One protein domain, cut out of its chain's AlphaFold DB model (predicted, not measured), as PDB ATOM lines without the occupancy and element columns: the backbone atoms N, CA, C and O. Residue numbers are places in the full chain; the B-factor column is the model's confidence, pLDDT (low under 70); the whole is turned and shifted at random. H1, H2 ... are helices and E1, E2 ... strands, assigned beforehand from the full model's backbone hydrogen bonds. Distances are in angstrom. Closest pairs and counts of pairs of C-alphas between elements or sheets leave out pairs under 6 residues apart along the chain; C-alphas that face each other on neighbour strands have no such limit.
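What this domain is: This is residues 39 to 230 of the 237 residues of an uncharacterized protein of Thermoleophilaceae bacterium (UniProt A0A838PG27). One twisted sheet of nine strands curls round into a barrel, nearly closed, where E1 comes round near E3 and E2 without being their strand neighbour. Long loops, residues 50 to 71, 76 to 107 and 138 to 155, and the small helix H1 lie along one side and at the ends of this barrel, and the opposite side, with E4, E5, E6 and E7, is left bare. The 192 printed residues run E1 to E8, H1, E9; the branched sheet is antiparallel throughout, and the class is mostly strand, with under half of the residues in named elements. The whole is compact, with a radius of gyration of the C-alphas of 16.5 A and spans of 47 by 37 by 22 A.

Where its parts are: Find the longest strand, E5, at residues 124 to 137; it runs 38.7 A from C-alpha 124 at (-11.977, 25.218, -30.852) to C-alpha 137 at (-7.231, 49.522, -60.585). Before it come E2, residues 72 to 75, E3, residues 108 to 111, and E4, residues 114 to 121. After it look for E6, residues 156 to 167, 31.0 A, E7, residues 172 to 184, 31.5 A, and E8, residues 192 to 202, 30.4 A. H1 is residues 208 to 212. E1, residues 39 to 49, 31.4 A, begins at C-alpha 39 at (9.714, 38.757, -54.044), and E9, residues 218 to 229, is 31.8 A long.

How they stand to each other: Begin with the meander E4 E5 E6 E7 E8, each strand the antiparallel neighbour of the one before. On one side of E5 lie E3, with N 110 and O 134 at 2.8 A, and E4, with N 117 and O 128 at 2.9 A. On the other side is E6, with N 129 and O 161 at 2.9 A. Go on to E7, where N 162 and O 178 are 2.9 A apart, and to E8, where N 177 and O 197 are 2.8 A apart. E9 follows, with N 198 and O 222 at 2.9 A, then edge strand E1, with N 42 and O 225 at 2.8 A. Edge strand E2 is beside E4, with N 73 and O 116 at 2.9 A. The closest C-alphas of E1 and E3, those of Ala 46 and Leu 111, are 6.5 A apart. H1 is only just not on the sheet, with 4 pairs of C-alphas within 10 A; its one O i to N i+4 pair is out of range, 0 of 1, while 2 of 2 O i to N i+3 pairs are within range.

The domain as a whole: The two C-alphas farthest apart, those of Gly 122 and Pro 146, are 49.6 A apart. The printed part has no cut. Its long links are E1 to E2, E2 to E3 and E5 to E6. The mean pLDDT of the printed part is 82.1; look for values under 70 at residues 50 to 60, 82 to 89, 102 to 106, 140 to 142 and 205.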
ATOM      1  N   SER A  39      10.175  39.165 -55.372       90.25
ATOM      2  CA  SER A  39       9.714  38.757 -54.044       90.25
ATOM      3  C   SER A  39       9.733  39.909 -53.048       90.25
ATOM      4  O   SER A  39      10.547  40.834 -53.150       90.25
ATOM      5  N   GLY A  40       8.861  39.843 -52.048       90.88
ATOM      6  CA  GLY A  40       8.832  40.832 -50.979       90.88
ATOM      7  C   GLY A  40       7.763  40.560 -49.936       90.88
ATOM      8  O   GLY A  40       7.133  39.505 -49.922       90.88
ATOM      9  N   ASN A  41       7.553  41.546 -49.068       92.50
ATOM     10  CA  ASN A  41       6.497  41.522 -48.065       92.50
ATOM     11  C   ASN A  41       5.285  42.320 -48.535       92.50
ATOM     12  O   ASN A  41       5.417  43.278 -49.303       92.50
ATOM     13  N   PHE A  42       4.114  41.950 -48.034       88.75
ATOM     14  CA  PHE A  42       2.881  42.677 -48.275       88.75
ATOM     15  C   PHE A  42       2.017  42.783 -47.019       88.75
ATOM     16  O   PHE A  42       2.107  41.979 -46.088       88.75
ATOM     17  N   SER A  43       1.139  43.777 -47.051       89.50
ATOM     18  CA  SER A  43       0.029  43.988 -46.145       89.50
ATOM     19  C   SER A  43      -1.256  44.223 -46.944       89.50
ATOM     20  O   SER A  43      -1.278  44.765 -48.053       89.50
ATOM     21  N   LEU A  44      -2.353  43.751 -46.379       88.25
ATOM     22  CA  LEU A  44      -3.703  43.994 -46.852       88.25
ATOM     23  C   LEU A  44      -4.555  44.253 -45.627       88.25
ATOM     24  O   LEU A  44      -4.528  43.473 -44.680       88.25
ATOM     25  N   GLN A  45      -5.369  45.287 -45.677       88.19
ATOM     26  CA  GLN A  45      -6.529  45.396 -44.814       88.19
ATOM     27  C   GLN A  45      -7.760  45.451 -45.714       88.19
ATOM     28  O   GLN A  45      -7.704  46.021 -46.784       88.19
ATOM     29  N   ALA A  46      -8.876  44.849 -45.344       85.31
ATOM     30  CA  ALA A  46     -10.060  44.847 -46.196       85.31
ATOM     31  C   ALA A  46     -11.323  44.768 -45.355       85.31
ATOM     32  O   ALA A  46     -11.323  44.146 -44.294       85.31
ATOM     33  N   MET A  47     -12.404  45.355 -45.858       82.88
ATOM     34  CA  MET A  47     -13.735  45.202 -45.284       82.88
ATOM     35  C   MET A  47     -14.615  44.332 -46.179       82.88
ATOM     36  O   MET A  47     -14.518  44.351 -47.411       82.88
ATOM     37  N   MET A  48     -15.469  43.548 -45.533       81.38
ATOM     38  CA  MET A  48     -16.483  42.711 -46.156       81.38
ATOM     39  C   MET A  48     -17.844  43.072 -45.568       81.38
ATOM     40  O   MET A  48     -17.948  43.328 -44.370       81.38
ATOM     41  N   HIS A  49     -18.878  43.055 -46.402       77.19
ATOM     42  CA  HIS A  49     -20.233  43.407 -45.999       77.19
ATOM     43  C   HIS A  49     -21.224  42.362 -46.520       77.19
ATOM     44  O   HIS A  49     -20.944  41.574 -47.426       77.19
ATOM     45  N   THR A  50     -22.408  42.338 -45.928       68.31
ATOM     46  CA  THR A  50     -23.553  41.548 -46.403       68.31
ATOM     47  C   THR A  50     -24.848  42.352 -46.372       68.31
ATOM     48  O   THR A  50     -25.904  41.792 -46.660       68.31
ATOM     49  N   SER A  51     -24.780  43.654 -46.048       58.12
ATOM     50  CA  SER A  51     -25.957  44.516 -45.944       58.12
ATOM     51  C   SER A  51     -26.705  44.592 -47.274       58.12
ATOM     52  O   SER A  51     -26.267  45.215 -48.241       58.12
ATOM     53  N   THR A  52     -27.878  43.965 -47.281       47.75
ATOM     54  CA  THR A  52     -28.854  43.981 -48.370       47.75
ATOM     55  C   THR A  52     -29.561  45.330 -48.508       47.75
ATOM     56  O   THR A  52     -30.153  45.584 -49.546       47.75
ATOM     57  N   ALA A  53     -29.512  46.203 -47.494       42.91
ATOM     58  CA  ALA A  53     -30.196  47.499 -47.523       42.91
ATOM     59  C   ALA A  53     -29.461  48.548 -48.379       42.91
ATOM     60  O   ALA A  53     -30.101  49.394 -48.990       42.91
ATOM     61  N   GLN A  54     -28.126  48.480 -48.447       45.59
ATOM     62  CA  GLN A  54     -27.306  49.367 -49.290       45.59
ATOM     63  C   GLN A  54     -26.899  48.706 -50.617       45.59
ATOM     64  O   GLN A  54     -26.592  49.399 -51.583       45.59
ATOM     65  N   PHE A  55     -26.924  47.371 -50.677       47.53
ATOM     66  CA  PHE A  55     -26.567  46.575 -51.854       47.53
ATOM     67  C   PHE A  55     -27.601  45.454 -52.040       47.53
ATOM     68  O   PHE A  55     -27.325  44.297 -51.700       47.53
ATOM     69  N   PRO A  56     -28.821  45.789 -52.499       38.81
ATOM     70  CA  PRO A  56     -29.914  44.832 -52.584       38.81
ATOM     71  C   PRO A  56     -29.515  43.614 -53.418       38.81
ATOM     72  O   PRO A  56     -29.126  43.717 -54.575       38.81
ATOM     73  N   GLN A  57     -29.603  42.453 -52.763       47.44
ATOM     74  CA  GLN A  57     -29.457  41.115 -53.335       47.44
ATOM     75  C   GLN A  57     -28.141  40.853 -54.074       47.44
ATOM     76  O   GLN A  57     -28.149  40.465 -55.237       47.44
ATOM     77  N   LEU A  58     -26.994  40.956 -53.396       52.53
ATOM     78  CA  LEU A  58     -25.776  40.327 -53.916       52.53
ATOM     79  C   LEU A  58     -25.961  38.795 -53.925       52.53
ATOM     80  O   LEU A  58     -25.965  38.181 -52.852       52.53
ATOM     81  N   PRO A  59     -26.070  38.134 -55.098       57.69
ATOM     82  CA  PRO A  59     -26.264  36.692 -55.141       57.69
ATOM     83  C   PRO A  59     -25.065  35.985 -54.502       57.69
ATOM     84  O   PRO A  59     -23.912  36.411 -54.657       57.69
ATOM     85  N   GLY A  60     -25.328  34.902 -53.770       65.44
ATOM     86  CA  GLY A  60     -24.287  34.088 -53.139       65.44
ATOM     87  C   GLY A  60     -23.726  34.626 -51.817       65.44
ATOM     88  O   GLY A  60     -22.675  34.149 -51.386       65.44
ATOM     89  N   VAL A  61     -24.398  35.585 -51.173       77.19
ATOM     90  CA  VAL A  61     -24.114  36.009 -49.793       77.19
ATOM     91  C   VAL A  61     -24.879  35.121 -48.806       77.19
ATOM     92  O   VAL A  61     -26.073  34.886 -48.964       77.19
ATOM     93  N   ARG A  62     -24.182  34.619 -47.784       84.19
ATOM     94  CA  ARG A  62     -24.762  33.866 -46.665       84.19
ATOM     95  C   ARG A  62     -24.002  34.252 -45.394       84.19
ATOM     96  O   ARG A  62     -22.946  33.655 -45.143       84.19
ATOM     97  N   PRO A  63     -24.476  35.260 -44.638       85.06
ATOM     98  CA  PRO A  63     -23.799  35.695 -43.428       85.06
ATOM     99  C   PRO A  63     -23.847  34.588 -42.379       85.06
ATOM    100  O   PRO A  63     -24.716  33.713 -42.382       85.06
ATOM    101  N   TRP A  64     -22.869  34.606 -41.488       86.44
ATOM    102  CA  TRP A  64     -22.754  33.628 -40.428       86.44
ATOM    103  C   TRP A  64     -23.371  34.150 -39.136       86.44
ATOM    104  O   TRP A  64     -23.156  35.296 -38.757       86.44
ATOM    105  N   ASN A  65     -24.057  33.279 -38.404       85.06
ATOM    106  CA  ASN A  65     -24.569  33.553 -37.058       85.06
ATOM    107  C   ASN A  65     -23.641  33.047 -35.933       85.06
ATOM    108  O   ASN A  65     -24.031  32.958 -34.768       85.06
ATOM    109  N   GLY A  66     -22.418  32.628 -36.272       82.75
ATOM    110  CA  GLY A  66     -21.444  32.071 -35.329       82.75
ATOM    111  C   GLY A  66     -21.765  30.663 -34.813       82.75
ATOM    112  O   GLY A  66     -21.086  30.197 -33.897       82.75
ATOM    113  N   ARG A  67     -22.786  29.981 -35.354       81.50
ATOM    114  CA  ARG A  67     -23.074  28.571 -35.047       81.50
ATOM    115  C   ARG A  67     -22.286  27.659 -35.983       81.50
ATOM    116  O   ARG A  67     -22.163  27.926 -37.176       81.50
ATOM    117  N   THR A  68     -21.754  26.564 -35.456       75.19
ATOM    118  CA  THR A  68     -21.089  25.545 -36.277       75.19
ATOM    119  C   THR A  68     -22.132  24.650 -36.931       75.19
ATOM    120  O   THR A  68     -22.841  23.916 -36.252       75.19
ATOM    121  N   ARG A  69     -22.236  24.734 -38.256       70.88
ATOM    122  CA  ARG A  69     -23.049  23.860 -39.111       70.88
ATOM    123  C   ARG A  69     -22.195  23.455 -40.307       70.88
ATOM    124  O   ARG A  69     -21.270  24.195 -40.650       70.88
ATOM    125  N   ASP A  70     -22.477  22.315 -40.932       72.31
ATOM    126  CA  ASP A  70     -21.791  21.926 -42.174       72.31
ATOM    127  C   ASP A  70     -22.335  22.724 -43.368       72.31
ATOM    128  O   ASP A  70     -23.021  22.227 -44.255       72.31
ATOM    129  N   GLU A  71     -22.062  24.024 -43.342       84.38
ATOM    130  CA  GLU A  71     -22.537  25.005 -44.303       84.38
ATOM    131  C   GLU A  71     -21.381  25.919 -44.745       84.38
ATOM    132  O   GLU A  71     -20.376  26.092 -44.052       84.38
ATOM    133  N   VAL A  72     -21.518  26.510 -45.934       88.00
ATOM    134  CA  VAL A  72     -20.556  27.461 -46.516       88.00
ATOM    135  C   VAL A  72     -21.055  28.888 -46.328       88.00
ATOM    136  O   VAL A  72     -21.936  29.341 -47.059       88.00
ATOM    137  N   PHE A  73     -20.453  29.628 -45.413       88.94
ATOM    138  CA  PHE A  73     -20.729  31.050 -45.236       88.94
ATOM    139  C   PHE A  73     -19.984  31.866 -46.288       88.94
ATOM    140  O   PHE A  73     -18.922  31.459 -46.772       88.94
ATOM    141  N   ALA A  74     -20.565  32.993 -46.683       87.81
ATOM    142  CA  ALA A  74     -20.038  33.822 -47.752       87.81
ATOM    143  C   ALA A  74     -20.369  35.294 -47.521       87.81
ATOM    144  O   ALA A  74     -21.531  35.663 -47.361       87.81
ATOM    145  N   TYR A  75     -19.327  36.112 -47.575       84.50
ATOM    146  CA  TYR A  75     -19.366  37.564 -47.506       84.50
ATOM    147  C   TYR A  75     -18.850  38.135 -48.828       84.50
ATOM    148  O   TYR A  75     -18.068  37.482 -49.536       84.50
ATOM    149  N   ARG A  76     -19.272  39.351 -49.183       77.00
ATOM    150  CA  ARG A  76     -18.826  40.018 -50.411       77.00
ATOM    151  C   ARG A  76     -18.538  41.492 -50.140       77.00
ATOM    152  O   ARG A  76     -19.317  42.175 -49.496       77.00
ATOM    153  N   SER A  77     -17.435  42.011 -50.660       74.81
ATOM    154  CA  SER A  77     -17.332  43.450 -50.896       74.81
ATOM    155  C   SER A  77     -18.226  43.851 -52.076       74.81
ATOM    156  O   SER A  77     -18.647  43.011 -52.879       74.81
ATOM    157  N   ILE A  78     -18.490  45.147 -52.184       73.81
ATOM    158  CA  ILE A  78     -19.180  45.742 -53.327       73.81
ATOM    159  C   ILE A  78     -18.361  45.552 -54.619       73.81
ATOM    160  O   ILE A  78     -17.137  45.385 -54.526       73.81
ATOM    161  N   PRO A  79     -18.987  45.565 -55.808       74.56
ATOM    162  CA  PRO A  79     -18.246  45.474 -57.062       74.56
ATOM    163  C   PRO A  79     -17.302  46.670 -57.255       74.56
ATOM    164  O   PRO A  79     -17.440  47.702 -56.589       74.56
ATOM    165  N   CYS A  80     -16.341  46.562 -58.175       78.31
ATOM    166  CA  CYS A  80     -15.414  47.665 -58.455       78.31
ATOM    167  C   CYS A  80     -16.121  48.929 -58.963       78.31
ATOM    168  O   CYS A  80     -15.683  50.025 -58.630       78.31
ATOM    169  N   SER A  81     -17.240  48.775 -59.675       73.44
ATOM    170  CA  SER A  81     -18.088  49.873 -60.156       73.44
ATOM    171  C   SER A  81     -18.979  50.514 -59.081       73.44
ATOM    172  O   SER A  81     -19.645  51.509 -59.355       73.44
ATOM    173  N   GLY A  82     -19.040  49.950 -57.871       67.75
ATOM    174  CA  GLY A  82     -19.892  50.461 -56.800       67.75
ATOM    175  C   GLY A  82     -19.221  51.555 -55.962       67.75
ATOM    176  O   GLY A  82     -18.038  51.462 -55.620       67.75
ATOM    177  N   ASN A  83     -20.015  52.540 -55.536       59.16
ATOM    178  CA  ASN A  83     -19.634  53.478 -54.478       59.16
ATOM    179  C   ASN A  83     -19.668  52.751 -53.122       59.16
ATOM    180  O   ASN A  83     -20.707  52.219 -52.734       59.16
ATOM    181  N   ALA A  84     -18.546  52.708 -52.396       52.78
ATOM    182  CA  ALA A  84     -18.511  52.202 -51.019       52.78
ATOM    183  C   ALA A  84     -18.516  53.387 -50.048       52.78
ATOM    184  O   ALA A  84     -17.620  54.221 -50.158       52.78
ATOM    185  N   PRO A  85     -19.429  53.438 -49.062       40.25
ATOM    186  CA  PRO A  85     -19.375  54.450 -48.005       40.25
ATOM    187  C   PRO A  85     -18.195  54.243 -47.036       40.25
ATOM    188  O   PRO A  85     -17.854  55.148 -46.283       40.25
ATOM    189  N   VAL A  86     -17.543  53.073 -47.059       46.22
ATOM    190  CA  VAL A  86     -16.385  52.745 -46.222       46.22
ATOM    191  C   VAL A  86     -15.316  52.052 -47.078       46.22
ATOM    192  O   VAL A  86     -15.529  50.983 -47.650       46.22
ATOM    193  N   ASN A  87     -14.184  52.727 -47.269       45.38
ATOM    194  CA  ASN A  87     -13.169  52.371 -48.261       45.38
ATOM    195  C   ASN A  87     -12.525  50.999 -48.028       45.38
ATOM    196  O   ASN A  87     -12.272  50.592 -46.897       45.38
ATOM    197  N   ASN A  88     -12.171  50.332 -49.132       56.34
ATOM    198  CA  ASN A  88     -11.218  49.225 -49.135       56.34
ATOM    199  C   ASN A  88      -9.959  49.681 -48.412       56.34
ATOM    200  O   ASN A  88      -9.295  50.623 -48.850       56.34
ATOM    201  N   ILE A  89      -9.648  49.039 -47.298       61.09
ATOM    202  CA  ILE A  89      -8.430  49.373 -46.587       61.09
ATOM    203  C   ILE A  89      -7.260  48.869 -47.463       61.09
ATOM    204  O   ILE A  89      -7.415  48.061 -48.380       61.09
ATOM    205  N   SER A  90      -6.117  49.512 -47.342       70.12
ATOM    206  CA  SER A  90      -5.031  49.463 -48.315       70.12
ATOM    207  C   SER A  90      -4.481  48.053 -48.582       70.12
ATOM    208  O   SER A  90      -4.413  47.202 -47.695       70.12
ATOM    209  N   SER A  91      -4.004  47.837 -49.812       77.06
ATOM    210  CA  SER A  91      -3.078  46.750 -50.130       77.06
ATOM    211  C   SER A  91      -1.899  47.259 -50.940       77.06
ATOM    212  O   SER A  91      -2.071  48.042 -51.873       77.06
ATOM    213  N   ASN A  92      -0.708  46.775 -50.604       80.75
ATOM    214  CA  ASN A  92       0.503  46.920 -51.414       80.75
ATOM    215  C   ASN A  92       0.857  45.633 -52.186       80.75
ATOM    216  O   ASN A  92       1.835  45.621 -52.935       80.75
ATOM    217  N   LEU A  93       0.081  44.553 -52.021       85.31
ATOM    218  CA  LEU A  93       0.322  43.278 -52.699       85.31
ATOM    219  C   LEU A  93       0.130  43.410 -54.209       85.31
ATOM    220  O   LEU A  93       0.932  42.918 -54.988       85.31
ATOM    221  N   THR A  94      -0.932  44.082 -54.636       82.00
ATOM    222  CA  THR A  94      -1.301  44.212 -56.051       82.00
ATOM    223  C   THR A  94      -0.328  45.068 -56.854       82.00
ATOM    224  O   THR A  94      -0.178  44.828 -58.051       82.00
ATOM    225  N   SER A  95       0.366  46.000 -56.199       80.44
ATOM    226  CA  SER A  95       1.389  46.859 -56.801       80.44
ATOM    227  C   SER A  95       2.826  46.378 -56.563       80.44
ATOM    228  O   SER A  95       3.761  47.023 -57.033       80.44
ATOM    229  N   TYR A  96       3.028  45.293 -55.803       79.81
ATOM    230  CA  TYR A  96       4.346  44.821 -55.351       79.81
ATOM    231  C   TYR A  96       5.228  45.917 -54.771       79.81
ATOM    232  O   TYR A  96       6.391  46.062 -55.143       79.81
ATOM    233  N   ASN A  97       4.669  46.704 -53.851       74.31
ATOM    234  CA  ASN A  97       5.361  47.860 -53.271       74.31
ATOM    235  C   ASN A  97       5.866  48.853 -54.335       74.31
ATOM    236  O   ASN A  97       6.935  49.433 -54.180       74.31
ATOM    237  N   GLY A  98       5.110  49.032 -55.422       74.38
ATOM    238  CA  GLY A  98       5.454  49.944 -56.517       74.38
ATOM    239  C   GLY A  98       6.346  49.344 -57.605       74.38
ATOM    240  O   GLY A  98       6.755  50.070 -58.503       74.38
ATOM    241  N   ARG A  99       6.645  48.039 -57.555       75.69
ATOM    242  CA  ARG A  99       7.445  47.349 -58.583       75.69
ATOM    243  C   ARG A  99       6.642  46.966 -59.828       75.69
ATOM    244  O   ARG A  99       7.231  46.653 -60.852       75.69
ATOM    245  N   VAL A 100       5.310  46.993 -59.759       73.81
ATOM    246  CA  VAL A 100       4.452  46.814 -60.939       73.81
ATOM    247  C   VAL A 100       4.339  48.149 -61.668       73.81
ATOM    248  O   VAL A 100       3.895  49.138 -61.078       73.81
ATOM    249  N   ARG A 101       4.693  48.164 -62.959       72.50
ATOM    250  CA  ARG A 101       4.574  49.351 -63.814       72.50
ATOM    251  C   ARG A 101       3.168  49.949 -63.729       72.50
ATOM    252  O   ARG A 101       2.171  49.228 -63.706       72.50
ATOM    253  N   ASP A 102       3.112  51.275 -63.645       66.00
ATOM    254  CA  ASP A 102       1.880  52.059 -63.524       66.00
ATOM    255  C   ASP A 102       1.021  51.708 -62.298       66.00
ATOM    256  O   ASP A 102      -0.141  52.111 -62.223       66.00
ATOM    257  N   SER A 103       1.588  51.010 -61.303       67.75
ATOM    258  CA  SER A 103       0.910  50.699 -60.052       67.75
ATOM    259  C   SER A 103       1.493  51.454 -58.864       67.75
ATOM    260  O   SER A 103       2.486  51.049 -58.262       67.75
ATOM    261  N   ARG A 104       0.843  52.558 -58.485       64.06
ATOM    262  CA  ARG A 104       1.179  53.290 -57.254       64.06
ATOM    263  C   ARG A 104       0.365  52.738 -56.088       64.06
ATOM    264  O   ARG A 104      -0.827  52.472 -56.223       64.06
ATOM    265  N   VAL A 105       0.999  52.578 -54.928       66.25
ATOM    266  CA  VAL A 105       0.274  52.328 -53.674       66.25
ATOM    267  C   VAL A 105      -0.476  53.616 -53.291       66.25
ATOM    268  O   VAL A 105       0.144  54.679 -53.329       66.25
ATOM    269  N   PRO A 106      -1.759  53.553 -52.890       64.25
ATOM    270  CA  PRO A 106      -2.615  52.370 -52.805       64.25
ATOM    271  C   PRO A 106      -3.329  52.062 -54.133       64.25
ATOM    272  O   PRO A 106      -4.003  52.911 -54.708       64.25
ATOM    273  N   SER A 107      -3.258  50.808 -54.572       73.25
ATOM    274  CA  SER A 107      -4.139  50.283 -55.621       73.25
ATOM    275  C   SER A 107      -5.513  49.940 -55.040       73.25
ATOM    276  O   SER A 107      -5.603  49.425 -53.921       73.25
ATOM    277  N   SER A 108      -6.580  50.163 -55.808       77.12
ATOM    278  CA  SER A 108      -7.944  49.832 -55.384       77.12
ATOM    279  C   SER A 108      -8.237  48.348 -55.605       77.12
ATOM    280  O   SER A 108      -8.090  47.833 -56.717       77.12
ATOM    281  N   THR A 109      -8.660  47.646 -54.550       82.69
ATOM    282  CA  THR A 109      -8.923  46.197 -54.586       82.69
ATOM    283  C   THR A 109     -10.160  45.814 -53.786       82.69
ATOM    284  O   THR A 109     -10.426  46.424 -52.761       82.69
ATOM    285  N   ARG A 110     -10.910  44.790 -54.202       83.56
ATOM    286  CA  ARG A 110     -12.092  44.288 -53.475       83.56
ATOM    287  C   ARG A 110     -11.857  42.870 -52.987       83.56
ATOM    288  O   ARG A 110     -11.315  42.051 -53.722       83.56
ATOM    289  N   LEU A 111     -12.317  42.554 -51.779       84.88
ATOM    290  CA  LEU A 111     -12.196  41.223 -51.194       84.88
ATOM    291  C   LEU A 111     -13.509  40.450 -51.377       84.88
ATOM    292  O   LEU A 111     -14.385  40.457 -50.511       84.88
ATOM    293  N   HIS A 112     -13.678  39.770 -52.510       80.50
ATOM    294  CA  HIS A 112     -14.851  38.925 -52.713       80.50
ATOM    295  C   HIS A 112     -14.601  37.738 -53.650       80.50
ATOM    296  O   HIS A 112     -13.952  37.882 -54.679       80.50
ATOM    297  N   PRO A 113     -15.217  36.580 -53.365       83.94
ATOM    298  CA  PRO A 113     -16.048  36.313 -52.191       83.94
ATOM    299  C   PRO A 113     -15.182  35.858 -51.002       83.94
ATOM    300  O   PRO A 113     -14.330  34.997 -51.184       83.94
ATOM    301  N   PHE A 114     -15.422  36.353 -49.786       89.50
ATOM    302  CA  PHE A 114     -14.822  35.782 -48.572       89.50
ATOM    303  C   PHE A 114     -15.700  34.622 -48.097       89.50
ATOM    304  O   PHE A 114     -16.768  34.829 -47.520       89.50
ATOM    305  N   ARG A 115     -15.293  33.386 -48.406       91.44
ATOM    306  CA  ARG A 115     -16.095  32.172 -48.180       91.44
ATOM    307  C   ARG A 115     -15.381  31.220 -47.248       91.44
ATOM    308  O   ARG A 115     -14.194  30.962 -47.427       91.44
ATOM    309  N   PHE A 116     -16.100  30.628 -46.306       93.25
ATOM    310  CA  PHE A 116     -15.520  29.645 -45.398       93.25
ATOM    311  C   PHE A 116     -16.542  28.631 -44.896       93.25
ATOM    312  O   PHE A 116     -17.748  28.866 -44.902       93.25
ATOM    313  N   ARG A 117     -16.024  27.497 -44.425       92.81
ATOM    314  CA  ARG A 117     -16.742  26.546 -43.575       92.81
ATOM    315  C   ARG A 117     -16.206  26.642 -42.155       92.81
ATOM    316  O   ARG A 117     -14.994  26.785 -41.976       92.81
ATOM    317  N   ALA A 118     -17.088  26.530 -41.169       90.81
ATOM    318  CA  ALA A 118     -16.728  26.506 -39.757       90.81
ATOM    319  C   ALA A 118     -16.938  25.098 -39.185       90.81
ATOM    320  O   ALA A 118     -18.053  24.583 -39.194       90.81
ATOM    321  N   ARG A 119     -15.876  24.480 -38.657       90.06
ATOM    322  CA  ARG A 119     -15.914  23.122 -38.095       90.06
ATOM    323  C   ARG A 119     -15.342  23.089 -36.687       90.06
ATOM    324  O   ARG A 119     -14.236  23.576 -36.449       90.06
ATOM    325  N   LYS A 120     -16.069  22.463 -35.760       88.56
ATOM    326  CA  LYS A 120     -15.566  22.189 -34.411       88.56
ATOM    327  C   LYS A 120     -14.419  21.172 -34.482       88.56
ATOM    328  O   LYS A 120     -14.572  20.101 -35.064       88.56
ATOM    329  N   VAL A 121     -13.272  21.528 -33.910       87.19
ATOM    330  CA  VAL A 121     -12.065  20.702 -33.809       87.19
ATOM    331  C   VAL A 121     -11.628  20.724 -32.346       87.19
ATOM    332  O   VAL A 121     -11.053  21.702 -31.862       87.19
ATOM    333  N   GLY A 122     -11.977  19.664 -31.616       86.19
ATOM    334  CA  GLY A 122     -11.835  19.619 -30.162       86.19
ATOM    335  C   GLY A 122     -12.648  20.728 -29.486       86.19
ATOM    336  O   GLY A 122     -13.865  20.822 -29.659       86.19
ATOM    337  N   ARG A 123     -11.964  21.584 -28.719       84.88
ATOM    338  CA  ARG A 123     -12.570  22.723 -28.005       84.88
ATOM    339  C   ARG A 123     -12.648  24.006 -28.830       84.88
ATOM    340  O   ARG A 123     -13.277  24.965 -28.397       84.88
ATOM    341  N   PHE A 124     -12.027  24.034 -30.004       85.94
ATOM    342  CA  PHE A 124     -11.977  25.218 -30.852       85.94
ATOM    343  C   PHE A 124     -12.861  25.035 -32.071       85.94
ATOM    344  O   PHE A 124     -13.239  23.922 -32.438       85.94
ATOM    345  N   VAL A 125     -13.143  26.139 -32.749       89.38
ATOM    346  CA  VAL A 125     -13.720  26.077 -34.079       89.38
ATOM    347  C   VAL A 125     -12.731  26.635 -35.085       89.38
ATOM    348  O   VAL A 125     -12.248  27.763 -34.977       89.38
ATOM    349  N   GLN A 126     -12.442  25.808 -36.079       92.81
ATOM    350  CA  GLN A 126     -11.612  26.161 -37.209       92.81
ATOM    351  C   GLN A 126     -12.497  26.671 -38.343       92.81
ATOM    352  O   GLN A 126     -13.464  26.010 -38.725       92.81
ATOM    353  N   ILE A 127     -12.128  27.808 -38.920       93.31
ATOM    354  CA  ILE A 127     -12.623  28.253 -40.217       93.31
ATOM    355  C   ILE A 127     -11.605  27.880 -41.291       93.31
ATOM    356  O   ILE A 127     -10.401  28.088 -41.142       93.31
ATOM    357  N   THR A 128     -12.072  27.261 -42.367       95.56
ATOM    358  CA  THR A 128     -11.265  26.990 -43.562       95.56
ATOM    359  C   THR A 128     -11.982  27.600 -44.742       95.56
ATOM    360  O   THR A 128     -13.165  27.332 -44.957       95.56
ATOM    361  N   GLY A 129     -11.279  28.452 -45.473       95.25
ATOM    362  CA  GLY A 129     -11.915  29.306 -46.449       95.25
ATOM    363  C   GLY A 129     -11.023  29.710 -47.599       95.25
ATOM    364  O   GLY A 129      -9.853  29.334 -47.706       95.25
ATOM    365  N   ARG A 130     -11.642  30.465 -48.493       95.50
ATOM    366  CA  ARG A 130     -11.039  31.067 -49.667       95.50
ATOM    367  C   ARG A 130     -11.550  32.486 -49.802       95.50
ATOM    368  O   ARG A 130     -12.687  32.784 -49.443       95.50
ATOM    369  N   THR A 131     -10.702  33.340 -50.340       92.50
ATOM    370  CA  THR A 131     -11.088  34.671 -50.769       92.50
ATOM    371  C   THR A 131     -10.402  35.033 -52.070       92.50
ATOM    372  O   THR A 131      -9.422  34.404 -52.476       92.50
ATOM    373  N   THR A 132     -10.958  36.013 -52.765       91.25
ATOM    374  CA  THR A 132     -10.383  36.551 -53.988       91.25
ATOM    375  C   THR A 132     -10.254  38.053 -53.836       91.25
ATOM    376  O   THR A 132     -11.192  38.721 -53.409       91.25
ATOM    377  N   ILE A 133      -9.065  38.559 -54.141       90.50
ATOM    378  CA  ILE A 133      -8.820  39.986 -54.281       90.50
ATOM    379  C   ILE A 133      -9.040  40.311 -55.752       90.50
ATOM    380  O   ILE A 133      -8.265  39.868 -56.597       90.50
ATOM    381  N   THR A 134     -10.093  41.055 -56.061       89.06
ATOM    382  CA  THR A 134     -10.302  41.641 -57.387       89.06
ATOM    383  C   THR A 134      -9.529  42.948 -57.448       89.06
ATOM    384  O   THR A 134      -9.727  43.823 -56.604       89.06
ATOM    385  N   VAL A 135      -8.648  43.097 -58.432       88.00
ATOM    386  CA  VAL A 135      -7.874  44.325 -58.629       88.00
ATOM    387  C   VAL A 135      -8.705  45.278 -59.472       88.00
ATOM    388  O   VAL A 135      -8.856  45.079 -60.675       88.00
ATOM    389  N   CYS A 136      -9.282  46.296 -58.836       82.69
ATOM    390  CA  CYS A 136     -10.122  47.267 -59.531       82.69
ATOM    391  C   CYS A 136      -9.285  48.162 -60.429       82.69
ATOM    392  O   CYS A 136      -9.641  48.372 -61.590       82.69
ATOM    393  N   GLN A 137      -8.168  48.654 -59.888       78.06
ATOM    394  CA  GLN A 137      -7.231  49.522 -60.585       78.06
ATOM    395  C   GLN A 137      -5.815  49.335 -60.057       78.06
ATOM    396  O   GLN A 137      -5.591  49.284 -58.848       78.06
ATOM    397  N   LEU A 138      -4.864  49.277 -60.988       74.88
ATOM    398  CA  LEU A 138      -3.437  49.338 -60.685       74.88
ATOM    399  C   LEU A 138      -2.963  50.783 -60.563       74.88
ATOM    400  O   LEU A 138      -2.242  51.095 -59.620       74.88
ATOM    401  N   LYS A 139      -3.415  51.651 -61.475       72.56
ATOM    402  CA  LYS A 139      -3.087  53.077 -61.493       72.56
ATOM    403  C   LYS A 139      -3.807  53.854 -60.397       72.56
ATOM    404  O   LYS A 139      -4.919  53.504 -60.009       72.56
ATOM    405  N   GLY A 140      -3.169  54.931 -59.942       67.75
ATOM    406  CA  GLY A 140      -3.795  55.893 -59.040       67.75
ATOM    407  C   GLY A 140      -4.945  56.647 -59.715       67.75
ATOM    408  O   GLY A 140      -4.977  56.787 -60.938       67.75
ATOM    409  N   GLY A 141      -5.867  57.152 -58.898       68.12
ATOM    410  CA  GLY A 141      -7.069  57.865 -59.338       68.12
ATOM    411  C   GLY A 141      -8.354  57.057 -59.118       68.12
ATOM    412  O   GLY A 141      -8.289  55.886 -58.746       68.12
ATOM    413  N   PRO A 142      -9.531  57.681 -59.292       67.88
ATOM    414  CA  PRO A 142     -10.811  57.006 -59.113       67.88
ATOM    415  C   PRO A 142     -11.065  55.966 -60.212       67.88
ATOM    416  O   PRO A 142     -10.584  56.083 -61.346       67.88
ATOM    417  N   THR A 143     -11.870  54.952 -59.889       70.06
ATOM    418  CA  THR A 143     -12.429  54.037 -60.892       70.06
ATOM    419  C   THR A 143     -13.431  54.810 -61.745       70.06
ATOM    420  O   THR A 143     -14.295  55.464 -61.160       70.06
ATOM    421  N   PRO A 144     -13.308  54.809 -63.092       70.88
ATOM    422  CA  PRO A 144     -14.292  55.459 -63.947       70.88
ATOM    423  C   PRO A 144     -15.696  54.957 -63.620       70.88
ATOM    424  O   PRO A 144     -15.872  53.783 -63.294       70.88
ATOM    425  N   ASN A 145     -16.683  55.844 -63.710       72.62
ATOM    426  CA  ASN A 145     -18.086  55.491 -63.569       72.62
ATOM    427  C   ASN A 145     -18.826  55.928 -64.848       72.62
ATOM    428  O   ASN A 145     -18.971  57.135 -65.050       72.62
ATOM    429  N   PRO A 146     -19.248  54.994 -65.724       74.12
ATOM    430  CA  PRO A 146     -19.191  53.539 -65.548       74.12
ATOM    431  C   PRO A 146     -17.770  52.966 -65.693       74.12
ATOM    432  O   PRO A 146     -16.957  53.473 -66.465       74.12
ATOM    433  N   ASP A 147     -17.481  51.883 -64.963       78.00
ATOM    434  CA  ASP A 147     -16.224  51.142 -65.118       78.00
ATOM    435  C   ASP A 147     -16.271  50.379 -66.453       78.00
ATOM    436  O   ASP A 147     -17.153  49.530 -66.625       78.00
ATOM    437  N   PRO A 148     -15.359  50.647 -67.406       80.88
ATOM    438  CA  PRO A 148     -15.392  50.001 -68.717       80.88
ATOM    439  C   PRO A 148     -15.036  48.508 -68.662       80.88
ATOM    440  O   PRO A 148     -15.241  47.790 -69.639       80.88
ATOM    441  N   VAL A 149     -14.486  48.021 -67.544       85.69
ATOM    442  CA  VAL A 149     -14.050  46.632 -67.377       85.69
ATOM    443  C   VAL A 149     -14.885  45.967 -66.291       85.69
ATOM    444  O   VAL A 149     -14.772  46.307 -65.116       85.69
ATOM    445  N   SER A 150     -15.672  44.956 -66.656       84.31
ATOM    446  CA  SER A 150     -16.479  44.213 -65.681       84.31
ATOM    447  C   SER A 150     -15.621  43.438 -64.667       84.31
ATOM    448  O   SER A 150     -14.582  42.870 -65.007       84.31
ATOM    449  N   ASP A 151     -16.098  43.323 -63.422       81.06
ATOM    450  CA  ASP A 151     -15.449  42.544 -62.350       81.06
ATOM    451  C   ASP A 151     -15.134  41.089 -62.747       81.06
ATOM    452  O   ASP A 151     -14.210  40.467 -62.212       81.06
ATOM    453  N   ALA A 152     -15.895  40.521 -63.687       84.00
ATOM    454  CA  ALA A 152     -15.703  39.156 -64.159       84.00
ATOM    455  C   ALA A 152     -14.321  38.955 -64.798       84.00
ATOM    456  O   ALA A 152     -13.679  37.939 -64.517       84.00
ATOM    457  N   ILE A 153     -13.852  39.935 -65.576       89.12
ATOM    458  CA  ILE A 153     -12.612  39.860 -66.360       89.12
ATOM    459  C   ILE A 153     -11.432  40.592 -65.714       89.12
ATOM    460  O   ILE A 153     -10.317  40.494 -66.218       89.12
ATOM    461  N   LYS A 154     -11.639  41.316 -64.607       88.31
ATOM    462  CA  LYS A 154     -10.550  41.998 -63.895       88.31
ATOM    463  C   LYS A 154      -9.496  41.009 -63.365       88.31
ATOM    464  O   LYS A 154      -9.838  39.858 -63.059       88.31
ATOM    465  N   PRO A 155      -8.230  41.444 -63.208       90.81
ATOM    466  CA  PRO A 155      -7.200  40.641 -62.561       90.81
ATOM    467  C   PRO A 155      -7.619  40.235 -61.145       90.81
ATOM    468  O   PRO A 155      -8.208  41.027 -60.402       90.81
ATOM    469  N   LYS A 156      -7.305  38.999 -60.762       92.44
ATOM    470  CA  LYS A 156      -7.688  38.415 -59.473       92.44
ATOM    471  C   LYS A 156      -6.492  37.768 -58.803       92.44
ATOM    472  O   LYS A 156      -5.686  37.135 -59.473       92.44
ATOM    473  N   ILE A 157      -6.436  37.850 -57.478       94.25
ATOM    474  CA  ILE A 157      -5.501  37.092 -56.638       94.25
ATOM    475  C   ILE A 157      -6.313  36.140 -55.770       94.25
ATOM    476  O   ILE A 157      -7.240  36.555 -55.072       94.25
ATOM    477  N   GLN A 158      -5.978  34.856 -55.812       96.19
ATOM    478  CA  GLN A 158      -6.695  33.813 -55.092       96.19
ATOM    479  C   GLN A 158      -5.973  33.468 -53.795       96.19
ATOM    480  O   GLN A 158      -4.791  33.130 -53.783       96.19
ATOM    481  N   ILE A 159      -6.704  33.505 -52.685       96.62
ATOM    482  CA  ILE A 159      -6.165  33.251 -51.352       96.62
ATOM    483  C   ILE A 159      -6.951  32.116 -50.707       96.62
ATOM    484  O   ILE A 159      -8.180  32.132 -50.667       96.62
ATOM    485  N   ALA A 160      -6.243  31.132 -50.167       98.12
ATOM    486  CA  ALA A 160      -6.803  30.114 -49.287       98.12
ATOM    487  C   ALA A 160      -6.346  30.382 -47.854       98.12
ATOM    488  O   ALA A 160      -5.183  30.714 -47.638       98.12
ATOM    489  N   PHE A 161      -7.226  30.202 -46.874       97.75
ATOM    490  CA  PHE A 161      -6.895  30.457 -45.478       97.75
ATOM    491  C   PHE A 161      -7.448  29.402 -44.528       97.75
ATOM    492  O   PHE A 161      -8.443  28.718 -44.796       97.75
ATOM    493  N   ARG A 162      -6.790  29.302 -43.377       97.44
ATOM    494  CA  ARG A 162      -7.238  28.540 -42.221       97.44
ATOM    495  C   ARG A 162      -7.036  29.397 -40.986       97.44
ATOM    496  O   ARG A 162      -5.931  29.861 -40.730       97.44
ATOM    497  N   ALA A 163      -8.085  29.558 -40.198       96.75
ATOM    498  CA  ALA A 163      -8.029  30.309 -38.957       96.75
ATOM    499  C   ALA A 163      -8.828  29.614 -37.862       96.75
ATOM    500  O   ALA A 163      -9.657  28.744 -38.122       96.75
ATOM    501  N   ARG A 164      -8.554  29.985 -36.618       94.50
ATOM    502  CA  ARG A 164      -9.408  29.667 -35.475       94.50
ATOM    503  C   ARG A 164     -10.242  30.892 -35.183       94.50
ATOM    504  O   ARG A 164      -9.710  31.999 -35.233       94.50
ATOM    505  N   TYR A 165     -11.516  30.695 -34.875       89.62
ATOM    506  CA  TYR A 165     -12.337  31.785 -34.376       89.62
ATOM    507  C   TYR A 165     -12.558  31.667 -32.874       89.62
ATOM    508  O   TYR A 165     -12.563  30.571 -32.305       89.62
ATOM    509  N   ARG A 166     -12.802  32.817 -32.257       87.69
ATOM    510  CA  ARG A 166     -13.303  32.963 -30.901       87.69
ATOM    511  C   ARG A 166     -14.444  33.971 -30.922       87.69
ATOM    512  O   ARG A 166     -14.298  35.068 -31.453       87.69
ATOM    513  N   ARG A 167     -15.588  33.587 -30.365       87.06
ATOM    514  CA  ARG A 167     -16.669  34.534 -30.087       87.06
ATOM    515  C   ARG A 167     -16.245  35.371 -28.881       87.06
ATOM    516  O   ARG A 167     -15.894  34.791 -27.856       87.06
ATOM    517  N   GLU A 168     -16.230  36.691 -29.026       86.19
ATOM    518  CA  GLU A 168     -15.935  37.595 -27.910       86.19
ATOM    519  C   GLU A 168     -17.213  37.922 -27.142       86.19
ATOM    520  O   GLU A 168     -17.233  37.822 -25.921       86.19
ATOM    521  N   ASN A 169     -18.299  38.224 -27.858       85.75
ATOM    522  CA  ASN A 169     -19.622  38.448 -27.278       85.75
ATOM    523  C   ASN A 169     -20.740  38.108 -28.294       85.75
ATOM    524  O   ASN A 169     -20.523  37.385 -29.276       85.75
ATOM    525  N   ALA A 170     -21.970  38.556 -28.037       83.88
ATOM    526  CA  ALA A 170     -23.104  38.319 -28.931       83.88
ATOM    527  C   ALA A 170     -22.933  38.993 -30.308       83.88
ATOM    528  O   ALA A 170     -23.412  38.449 -31.303       83.88
ATOM    529  N   GLU A 171     -22.194  40.102 -30.363       85.19
ATOM    530  CA  GLU A 171     -22.102  41.022 -31.502       85.19
ATOM    531  C   GLU A 171     -20.752  41.020 -32.211       85.19
ATOM    532  O   GLU A 171     -20.634  41.563 -33.305       85.19
ATOM    533  N   HIS A 172     -19.756  40.359 -31.625       87.44
ATOM    534  CA  HIS A 172     -18.393  40.369 -32.114       87.44
ATOM    535  C   HIS A 172     -17.746  38.985 -32.053       87.44
ATOM    536  O   HIS A 172     -17.765  38.269 -31.040       87.44
ATOM    537  N   LEU A 173     -17.122  38.620 -33.167       90.06
ATOM    538  CA  LEU A 173     -16.308  37.428 -33.324       90.06
ATOM    539  C   LEU A 173     -14.949  37.821 -33.879       90.06
ATOM    540  O   LEU A 173     -14.875  38.572 -34.841       90.06
ATOM    541  N   ARG A 174     -13.885  37.225 -33.343       93.50
ATOM    542  CA  ARG A 174     -12.532  37.338 -33.884       93.50
ATOM    543  C   ARG A 174     -12.058  36.040 -34.501       93.50
ATOM    544  O   ARG A 174     -12.423  34.957 -34.046       93.50
ATOM    545  N   PHE A 175     -11.185  36.141 -35.494       94.81
ATOM    546  CA  PHE A 175     -10.449  35.004 -36.023       94.81
ATOM    547  C   PHE A 175      -8.990  35.353 -36.301       94.81
ATOM    548  O   PHE A 175      -8.657  36.491 -36.621       94.81
ATOM    549  N   ALA A 176      -8.123  34.350 -36.191       97.44
ATOM    550  CA  ALA A 176      -6.710  34.462 -36.526       97.44
ATOM    551  C   ALA A 176      -6.155  33.129 -37.036       97.44
ATOM    552  O   ALA A 176      -6.578  32.050 -36.604       97.44
ATOM    553  N   GLY A 177      -5.208  33.194 -37.966       97.81
ATOM    554  CA  GLY A 177      -4.549  32.025 -38.525       97.81
ATOM    555  C   GLY A 177      -3.605  32.366 -39.663       97.81
ATOM    556  O   GLY A 177      -2.919  33.385 -39.627       97.81
ATOM    557  N   THR A 178      -3.571  31.502 -40.670       98.38
ATOM    558  CA  THR A 178      -2.639  31.596 -41.794       98.38
ATOM    559  C   THR A 178      -3.356  31.570 -43.135       98.38
ATOM    560  O   THR A 178      -4.464  31.040 -43.274       98.38
ATOM    561  N   PHE A 179      -2.705  32.135 -44.147       98.06
ATOM    562  CA  PHE A 179      -3.158  32.079 -45.530       98.06
ATOM    563  C   PHE A 179      -2.033  31.636 -46.471       98.06
ATOM    564  O   PHE A 179      -0.848  31.677 -46.136       98.06
ATOM    565  N   LYS A 180      -2.428  31.223 -47.675       98.25
ATOM    566  CA  LYS A 180      -1.556  31.001 -48.829       98.25
ATOM    567  C   LYS A 180      -2.169  31.659 -50.062       98.25
ATOM    568  O   LYS A 180      -3.361  31.466 -50.314       98.25
ATOM    569  N   ILE A 181      -1.358  32.378 -50.831       97.06
ATOM    570  CA  ILE A 181      -1.705  32.816 -52.184       97.06
ATOM    571  C   ILE A 181      -1.558  31.606 -53.111       97.06
ATOM    572  O   ILE A 181      -0.613  30.827 -52.982       97.06
ATOM    573  N   LYS A 182      -2.545  31.393 -53.978       95.75
ATOM    574  CA  LYS A 182      -2.667  30.212 -54.843       95.75
ATOM    575  C   LYS A 182      -2.418  30.513 -56.320       95.75
ATOM    576  O   LYS A 182      -2.729  29.663 -57.144       95.75
ATOM    577  N   GLY A 183      -1.905  31.695 -56.631       94.50
ATOM    578  CA  GLY A 183      -1.952  32.266 -57.967       94.50
ATOM    579  C   GLY A 183      -3.128  33.219 -58.122       94.50
ATOM    580  O   GLY A 183      -3.702  33.742 -57.155       94.50
ATOM    581  N   GLY A 184      -3.502  33.432 -59.369       93.62
ATOM    582  CA  GLY A 184      -4.456  34.452 -59.745       93.62
ATOM    583  C   GLY A 184      -4.860  34.337 -61.201       93.62
ATOM    584  O   GLY A 184      -4.858  33.257 -61.785       93.62
ATOM    585  N   THR A 185      -5.232  35.464 -61.788       92.94
ATOM    586  CA  THR A 185      -5.484  35.576 -63.225       92.94
ATOM    587  C   THR A 185      -4.567  36.621 -63.840       92.94
ATOM    588  O   THR A 185      -4.075  37.519 -63.147       92.94
ATOM    589  N   GLN A 186      -4.376  36.523 -65.158       90.75
ATOM    590  CA  GLN A 186      -3.552  37.450 -65.935       90.75
ATOM    591  C   GLN A 186      -2.159  37.578 -65.306       90.75
ATOM    592  O   GLN A 186      -1.542  36.573 -64.966       90.75
ATOM    593  N   ARG A 187      -1.696  38.807 -65.064       86.38
ATOM    594  CA  ARG A 187      -0.386  39.093 -64.485       86.38
ATOM    595  C   ARG A 187      -0.146  38.444 -63.113       86.38
ATOM    596  O   ARG A 187       0.993  38.417 -62.675       86.38
ATOM    597  N   TYR A 188      -1.180  37.991 -62.400       91.31
ATOM    598  CA  TYR A 188      -1.057  37.348 -61.085       91.31
ATOM    599  C   TYR A 188      -1.110  35.817 -61.140       91.31
ATOM    600  O   TYR A 188      -1.204  35.194 -60.083       91.31
ATOM    601  N   ALA A 189      -1.114  35.209 -62.332       92.88
ATOM    602  CA  ALA A 189      -1.246  33.761 -62.500       92.88
ATOM    603  C   ALA A 189      -0.229  32.987 -61.647       92.88
ATOM    604  O   ALA A 189      -0.631  32.110 -60.881       92.88
ATOM    605  N   ASP A 190       1.033  33.416 -61.682       92.81
ATOM    606  CA  ASP A 190       2.147  32.747 -61.003       92.81
ATOM    607  C   ASP A 190       2.460  33.323 -59.613       92.81
ATOM    608  O   ASP A 190       3.412  32.907 -58.951       92.81
ATOM    609  N   LEU A 191       1.642  34.266 -59.124       93.50
ATOM    610  CA  LEU A 191       1.841  34.872 -57.813       93.50
ATOM    611  C   LEU A 191       1.636  33.839 -56.698       93.50
ATOM    612  O   LEU A 191       0.530  33.359 -56.444       93.50
ATOM    613  N   THR A 192       2.689  33.585 -55.932       96.25
ATOM    614  CA  THR A 192       2.648  32.752 -54.729       96.25
ATOM    615  C   THR A 192       2.964  33.575 -53.488       96.25
ATOM    616  O   THR A 192       3.432  34.708 -53.556       96.25
ATOM    617  N   GLY A 193       2.656  33.029 -52.316       96.06
ATOM    618  CA  GLY A 193       2.905  33.722 -51.061       96.06
ATOM    619  C   GLY A 193       2.178  33.095 -49.892       96.06
ATOM    620  O   GLY A 193       1.342  32.198 -50.046       96.06
ATOM    621  N   SER A 194       2.499  33.565 -48.696       98.12
ATOM    622  CA  SER A 194       1.873  33.091 -47.466       98.12
ATOM    623  C   SER A 194       2.083  34.071 -46.326       98.12
ATOM    624  O   SER A 194       2.920  34.967 -46.409       98.12
ATOM    625  N   GLY A 195       1.319  33.894 -45.255       98.25
ATOM    626  CA  GLY A 195       1.444  34.735 -44.079       98.25
ATOM    627  C   GLY A 195       0.324  34.509 -43.081       98.25
ATOM    628  O   GLY A 195      -0.300  33.442 -43.043       98.25
ATOM    629  N   THR A 196       0.071  35.531 -42.273       98.31
ATOM    630  CA  THR A 196      -0.952  35.533 -41.235       98.31
ATOM    631  C   THR A 196      -2.198  36.269 -41.697       98.31
ATOM    632  O   THR A 196      -2.147  37.246 -42.442       98.31
ATOM    633  N   ILE A 197      -3.346  35.769 -41.258       97.56
ATOM    634  CA  ILE A 197      -4.640  36.414 -41.442       97.56
ATOM    635  C   ILE A 197      -5.268  36.604 -40.069       97.56
ATOM    636  O   ILE A 197      -5.300  35.675 -39.262       97.56
ATOM    637  N   ALA A 198      -5.789  37.793 -39.819       96.75
ATOM    638  CA  ALA A 198      -6.588  38.092 -38.647       96.75
ATOM    639  C   ALA A 198      -7.794  38.927 -39.058       96.75
ATOM    640  O   ALA A 198      -7.800  39.561 -40.111       96.75
ATOM    641  N   GLY A 199      -8.826  38.929 -38.237       94.25
ATOM    642  CA  GLY A 199      -9.987  39.742 -38.517       94.25
ATOM    643  C   GLY A 199     -11.084  39.555 -37.504       94.25
ATOM    644  O   GLY A 199     -10.950  38.820 -36.520       94.25
ATOM    645  N   TYR A 200     -12.181  40.234 -37.777       91.81
ATOM    646  CA  TYR A 200     -13.374  40.144 -36.978       91.81
ATOM    647  C   TYR A 200     -14.632  40.257 -37.827       91.81
ATOM    648  O   TYR A 200     -14.608  40.838 -38.910       91.81
ATOM    649  N   LEU A 201     -15.708  39.654 -37.332       89.81
ATOM    650  CA  LEU A 201     -17.061  39.780 -37.856       89.81
ATOM    651  C   LEU A 201     -17.921  40.449 -36.788       89.81
ATOM    652  O   LEU A 201     -17.799  40.113 -35.605       89.81
ATOM    653  N   PHE A 202     -18.764  41.388 -37.201       87.44
ATOM    654  CA  PHE A 202     -19.551  42.217 -36.300       87.44
ATOM    655  C   PHE A 202     -20.916  42.591 -36.885       87.44
ATOM    656  O   PHE A 202     -21.201  42.364 -38.064       87.44
ATOM    657  N   CYS A 203     -21.775  43.135 -36.028       82.00
ATOM    658  CA  CYS A 203     -23.065  43.704 -36.397       82.00
ATOM    659  C   CYS A 203     -22.991  45.226 -36.258       82.00
ATOM    660  O   CYS A 203     -22.865  45.726 -35.149       82.00
ATOM    661  N   PHE A 204     -23.058  45.960 -37.373       72.50
ATOM    662  CA  PHE A 204     -23.042  47.431 -37.362       72.50
ATOM    663  C   PHE A 204     -24.425  48.058 -37.075       72.50
ATOM    664  O   PHE A 204     -24.560  49.276 -37.007       72.50
ATOM    665  N   ALA A 205     -25.477  47.241 -36.934       69.56
ATOM    666  CA  ALA A 205     -26.847  47.711 -36.727       69.56
ATOM    667  C   ALA A 205     -27.071  48.255 -35.297       69.56
ATOM    668  O   ALA A 205     -26.560  47.658 -34.350       69.56
ATOM    669  N   PRO A 206     -27.899  49.306 -35.105       70.25
ATOM    670  CA  PRO A 206     -28.200  49.859 -33.778       70.25
ATOM    671  C   PRO A 206     -28.792  48.845 -32.790       70.25
ATOM    672  O   PRO A 206     -28.537  48.925 -31.595       70.25
ATOM    673  N   GLN A 207     -29.570  47.874 -33.280       73.44
ATOM    674  CA  GLN A 207     -30.147  46.788 -32.477       73.44
ATOM    675  C   GLN A 207     -29.199  45.577 -32.338       73.44
ATOM    676  O   GLN A 207     -29.641  44.469 -32.011       73.44
ATOM    677  N   GLY A 208     -27.916  45.751 -32.664       77.31
ATOM    678  CA  GLY A 208     -26.919  44.690 -32.668       77.31
ATOM    679  C   GLY A 208     -27.275  43.549 -33.620       77.31
ATOM    680  O   GLY A 208     -28.012  43.709 -34.598       77.31
ATOM    681  N   CYS A 209     -26.795  42.342 -33.313       78.19
ATOM    682  CA  CYS A 209     -27.177  41.157 -34.083       78.19
ATOM    683  C   CYS A 209     -28.636  40.721 -33.852       78.19
ATOM    684  O   CYS A 209     -29.121  39.833 -34.551       78.19
ATOM    685  N   GLY A 210     -29.364  41.322 -32.903       76.38
ATOM    686  CA  GLY A 210     -30.798  41.068 -32.723       76.38
ATOM    687  C   GLY A 210     -31.605  41.474 -33.957       76.38
ATOM    688  O   GLY A 210     -32.436  40.702 -34.434       76.38
ATOM    689  N   GLY A 211     -31.271  42.625 -34.552       72.88
ATOM    690  CA  GLY A 211     -31.911  43.136 -35.772       72.88
ATOM    691  C   GLY A 211     -31.617  42.327 -37.043       72.88
ATOM    692  O   GLY A 211     -32.250  42.548 -38.070       72.88
ATOM    693  N   THR A 212     -30.677  41.380 -36.992       72.12
ATOM    694  CA  THR A 212     -30.223  40.591 -38.152       72.12
ATOM    695  C   THR A 212     -30.527  39.096 -38.012       72.12
ATOM    696  O   THR A 212     -30.014  38.279 -38.782       72.12
ATOM    697  N   GLY A 213     -31.317  38.701 -37.005       76.25
ATOM    698  CA  GLY A 213     -31.568  37.290 -36.686       76.25
ATOM    699  C   GLY A 213     -30.322  36.552 -36.170       76.25
ATOM    700  O   GLY A 213     -30.187  35.342 -36.353       76.25
ATOM    701  N   GLY A 214     -29.385  37.282 -35.558       81.44
ATOM    702  CA  GLY A 214     -28.129  36.776 -35.005       81.44
ATOM    703  C   GLY A 214     -26.961  36.728 -35.994       81.44
ATOM    704  O   GLY A 214     -25.929  36.146 -35.664       81.44
ATOM    705  N   ASN A 215     -27.111  37.285 -37.200       84.00
ATOM    706  CA  ASN A 215     -26.118  37.206 -38.271       84.00
ATOM    707  C   ASN A 215     -25.125  38.373 -38.230       84.00
ATOM    708  O   ASN A 215     -25.531  39.534 -38.243       84.00
ATOM    709  N   PHE A 216     -23.828  38.069 -38.278       87.06
ATOM    710  CA  PHE A 216     -22.786  39.078 -38.456       87.06
ATOM    711  C   PHE A 216     -22.778  39.537 -39.904       87.06
ATOM    712  O   PHE A 216     -22.492  38.723 -40.792       87.06
ATOM    713  N   LEU A 217     -23.100  40.810 -40.134       82.88
ATOM    714  CA  LEU A 217     -23.239  41.327 -41.487       82.88
ATOM    715  C   LEU A 217     -21.958  41.936 -42.042       82.88
ATOM    716  O   LEU A 217     -21.792  41.973 -43.261       82.88
ATOM    717  N   ASP A 218     -21.053  42.347 -41.165       83.94
ATOM    718  CA  ASP A 218     -19.864  43.104 -41.517       83.94
ATOM    719  C   ASP A 218     -18.615  42.413 -40.982       83.94
ATOM    720  O   ASP A 218     -18.666  41.600 -40.053       83.94
ATOM    721  N   GLY A 219     -17.472  42.719 -41.581       86.75
ATOM    722  CA  GLY A 219     -16.199  42.217 -41.105       86.75
ATOM    723  C   GLY A 219     -15.009  42.994 -41.627       86.75
ATOM    724  O   GLY A 219     -15.046  43.559 -42.720       86.75
ATOM    725  N   GLN A 220     -13.924  42.965 -40.862       89.31
ATOM    726  CA  GLN A 220     -12.621  43.461 -41.287       89.31
ATOM    727  C   GLN A 220     -11.614  42.314 -41.275       89.31
ATOM    728  O   GLN A 220     -11.604  41.473 -40.375       89.31
ATOM    729  N   VAL A 221     -10.747  42.294 -42.282       91.31
ATOM    730  CA  VAL A 221      -9.634  41.357 -42.427       91.31
ATOM    731  C   VAL A 221      -8.345  42.147 -42.512       91.31
ATOM    732  O   VAL A 221      -8.283  43.166 -43.190       91.31
ATOM    733  N   SER A 222      -7.307  41.636 -41.874       93.38
ATOM    734  CA  SER A 222      -5.925  42.037 -42.065       93.38
ATOM    735  C   SER A 222      -5.117  40.814 -42.484       93.38
ATOM    736  O   SER A 222      -5.286  39.726 -41.926       93.38
ATOM    737  N   MET A 223      -4.262  40.976 -43.486       94.31
ATOM    738  CA  MET A 223      -3.281  39.981 -43.898       94.31
ATOM    739  C   MET A 223      -1.907  40.621 -43.956       94.31
ATOM    740  O   MET A 223      -1.755  41.740 -44.446       94.31
ATOM    741  N   GLN A 224      -0.908  39.890 -43.483       96.00
ATOM    742  CA  GLN A 224       0.494  40.269 -43.581       96.00
ATOM    743  C   GLN A 224       1.299  39.035 -43.950       96.00
ATOM    744  O   GLN A 224       1.050  37.948 -43.424       96.00
ATOM    745  N   GLY A 225       2.250  39.177 -44.860       95.94
ATOM    746  CA  GLY A 225       3.043  38.042 -45.299       95.94
ATOM    747  C   GLY A 225       4.053  38.391 -46.366       95.94
ATOM    748  O   GLY A 225       4.383  39.557 -46.572       95.94
ATOM    749  N   SER A 226       4.510  37.357 -47.055       95.19
ATOM    750  CA  SER A 226       5.427  37.459 -48.178       95.19
ATOM    751  C   SER A 226       4.788  36.962 -49.466       95.19
ATOM    752  O   SER A 226       3.835  36.172 -49.457       95.19
ATOM    753  N   TYR A 227       5.319  37.447 -50.581       93.69
ATOM    754  CA  TYR A 227       4.965  37.025 -51.922       93.69
ATOM    755  C   TYR A 227       6.219  36.734 -52.747       93.69
ATOM    756  O   TYR A 227       7.294  37.280 -52.485       93.69
ATOM    757  N   ALA A 228       6.042  35.895 -53.759       92.69
ATOM    758  CA  ALA A 228       6.989  35.667 -54.832       92.69
ATOM    759  C   ALA A 228       6.217  35.580 -56.150       92.69
ATOM    760  O   ALA A 228       5.219  34.863 -56.248       92.69
ATOM    761  N   ASP A 229       6.678  36.324 -57.140       91.44
ATOM    762  CA  ASP A 229       6.178  36.317 -58.502       91.44
ATOM    763  C   ASP A 229       7.345  36.018 -59.445       91.44
ATOM    764  O   ASP A 229       8.200  36.884 -59.627       91.44
ATOM    765  N   PRO A 230       7.423  34.813 -60.027       88.69
ATOM    766  CA  PRO A 230       8.495  34.469 -60.950       88.69
ATOM    767  C   PRO A 230       8.361  35.187 -62.300       88.69
ATOM    768  O   PRO A 230       9.297  35.127 -63.095       88.69
TER     769      PRO A 230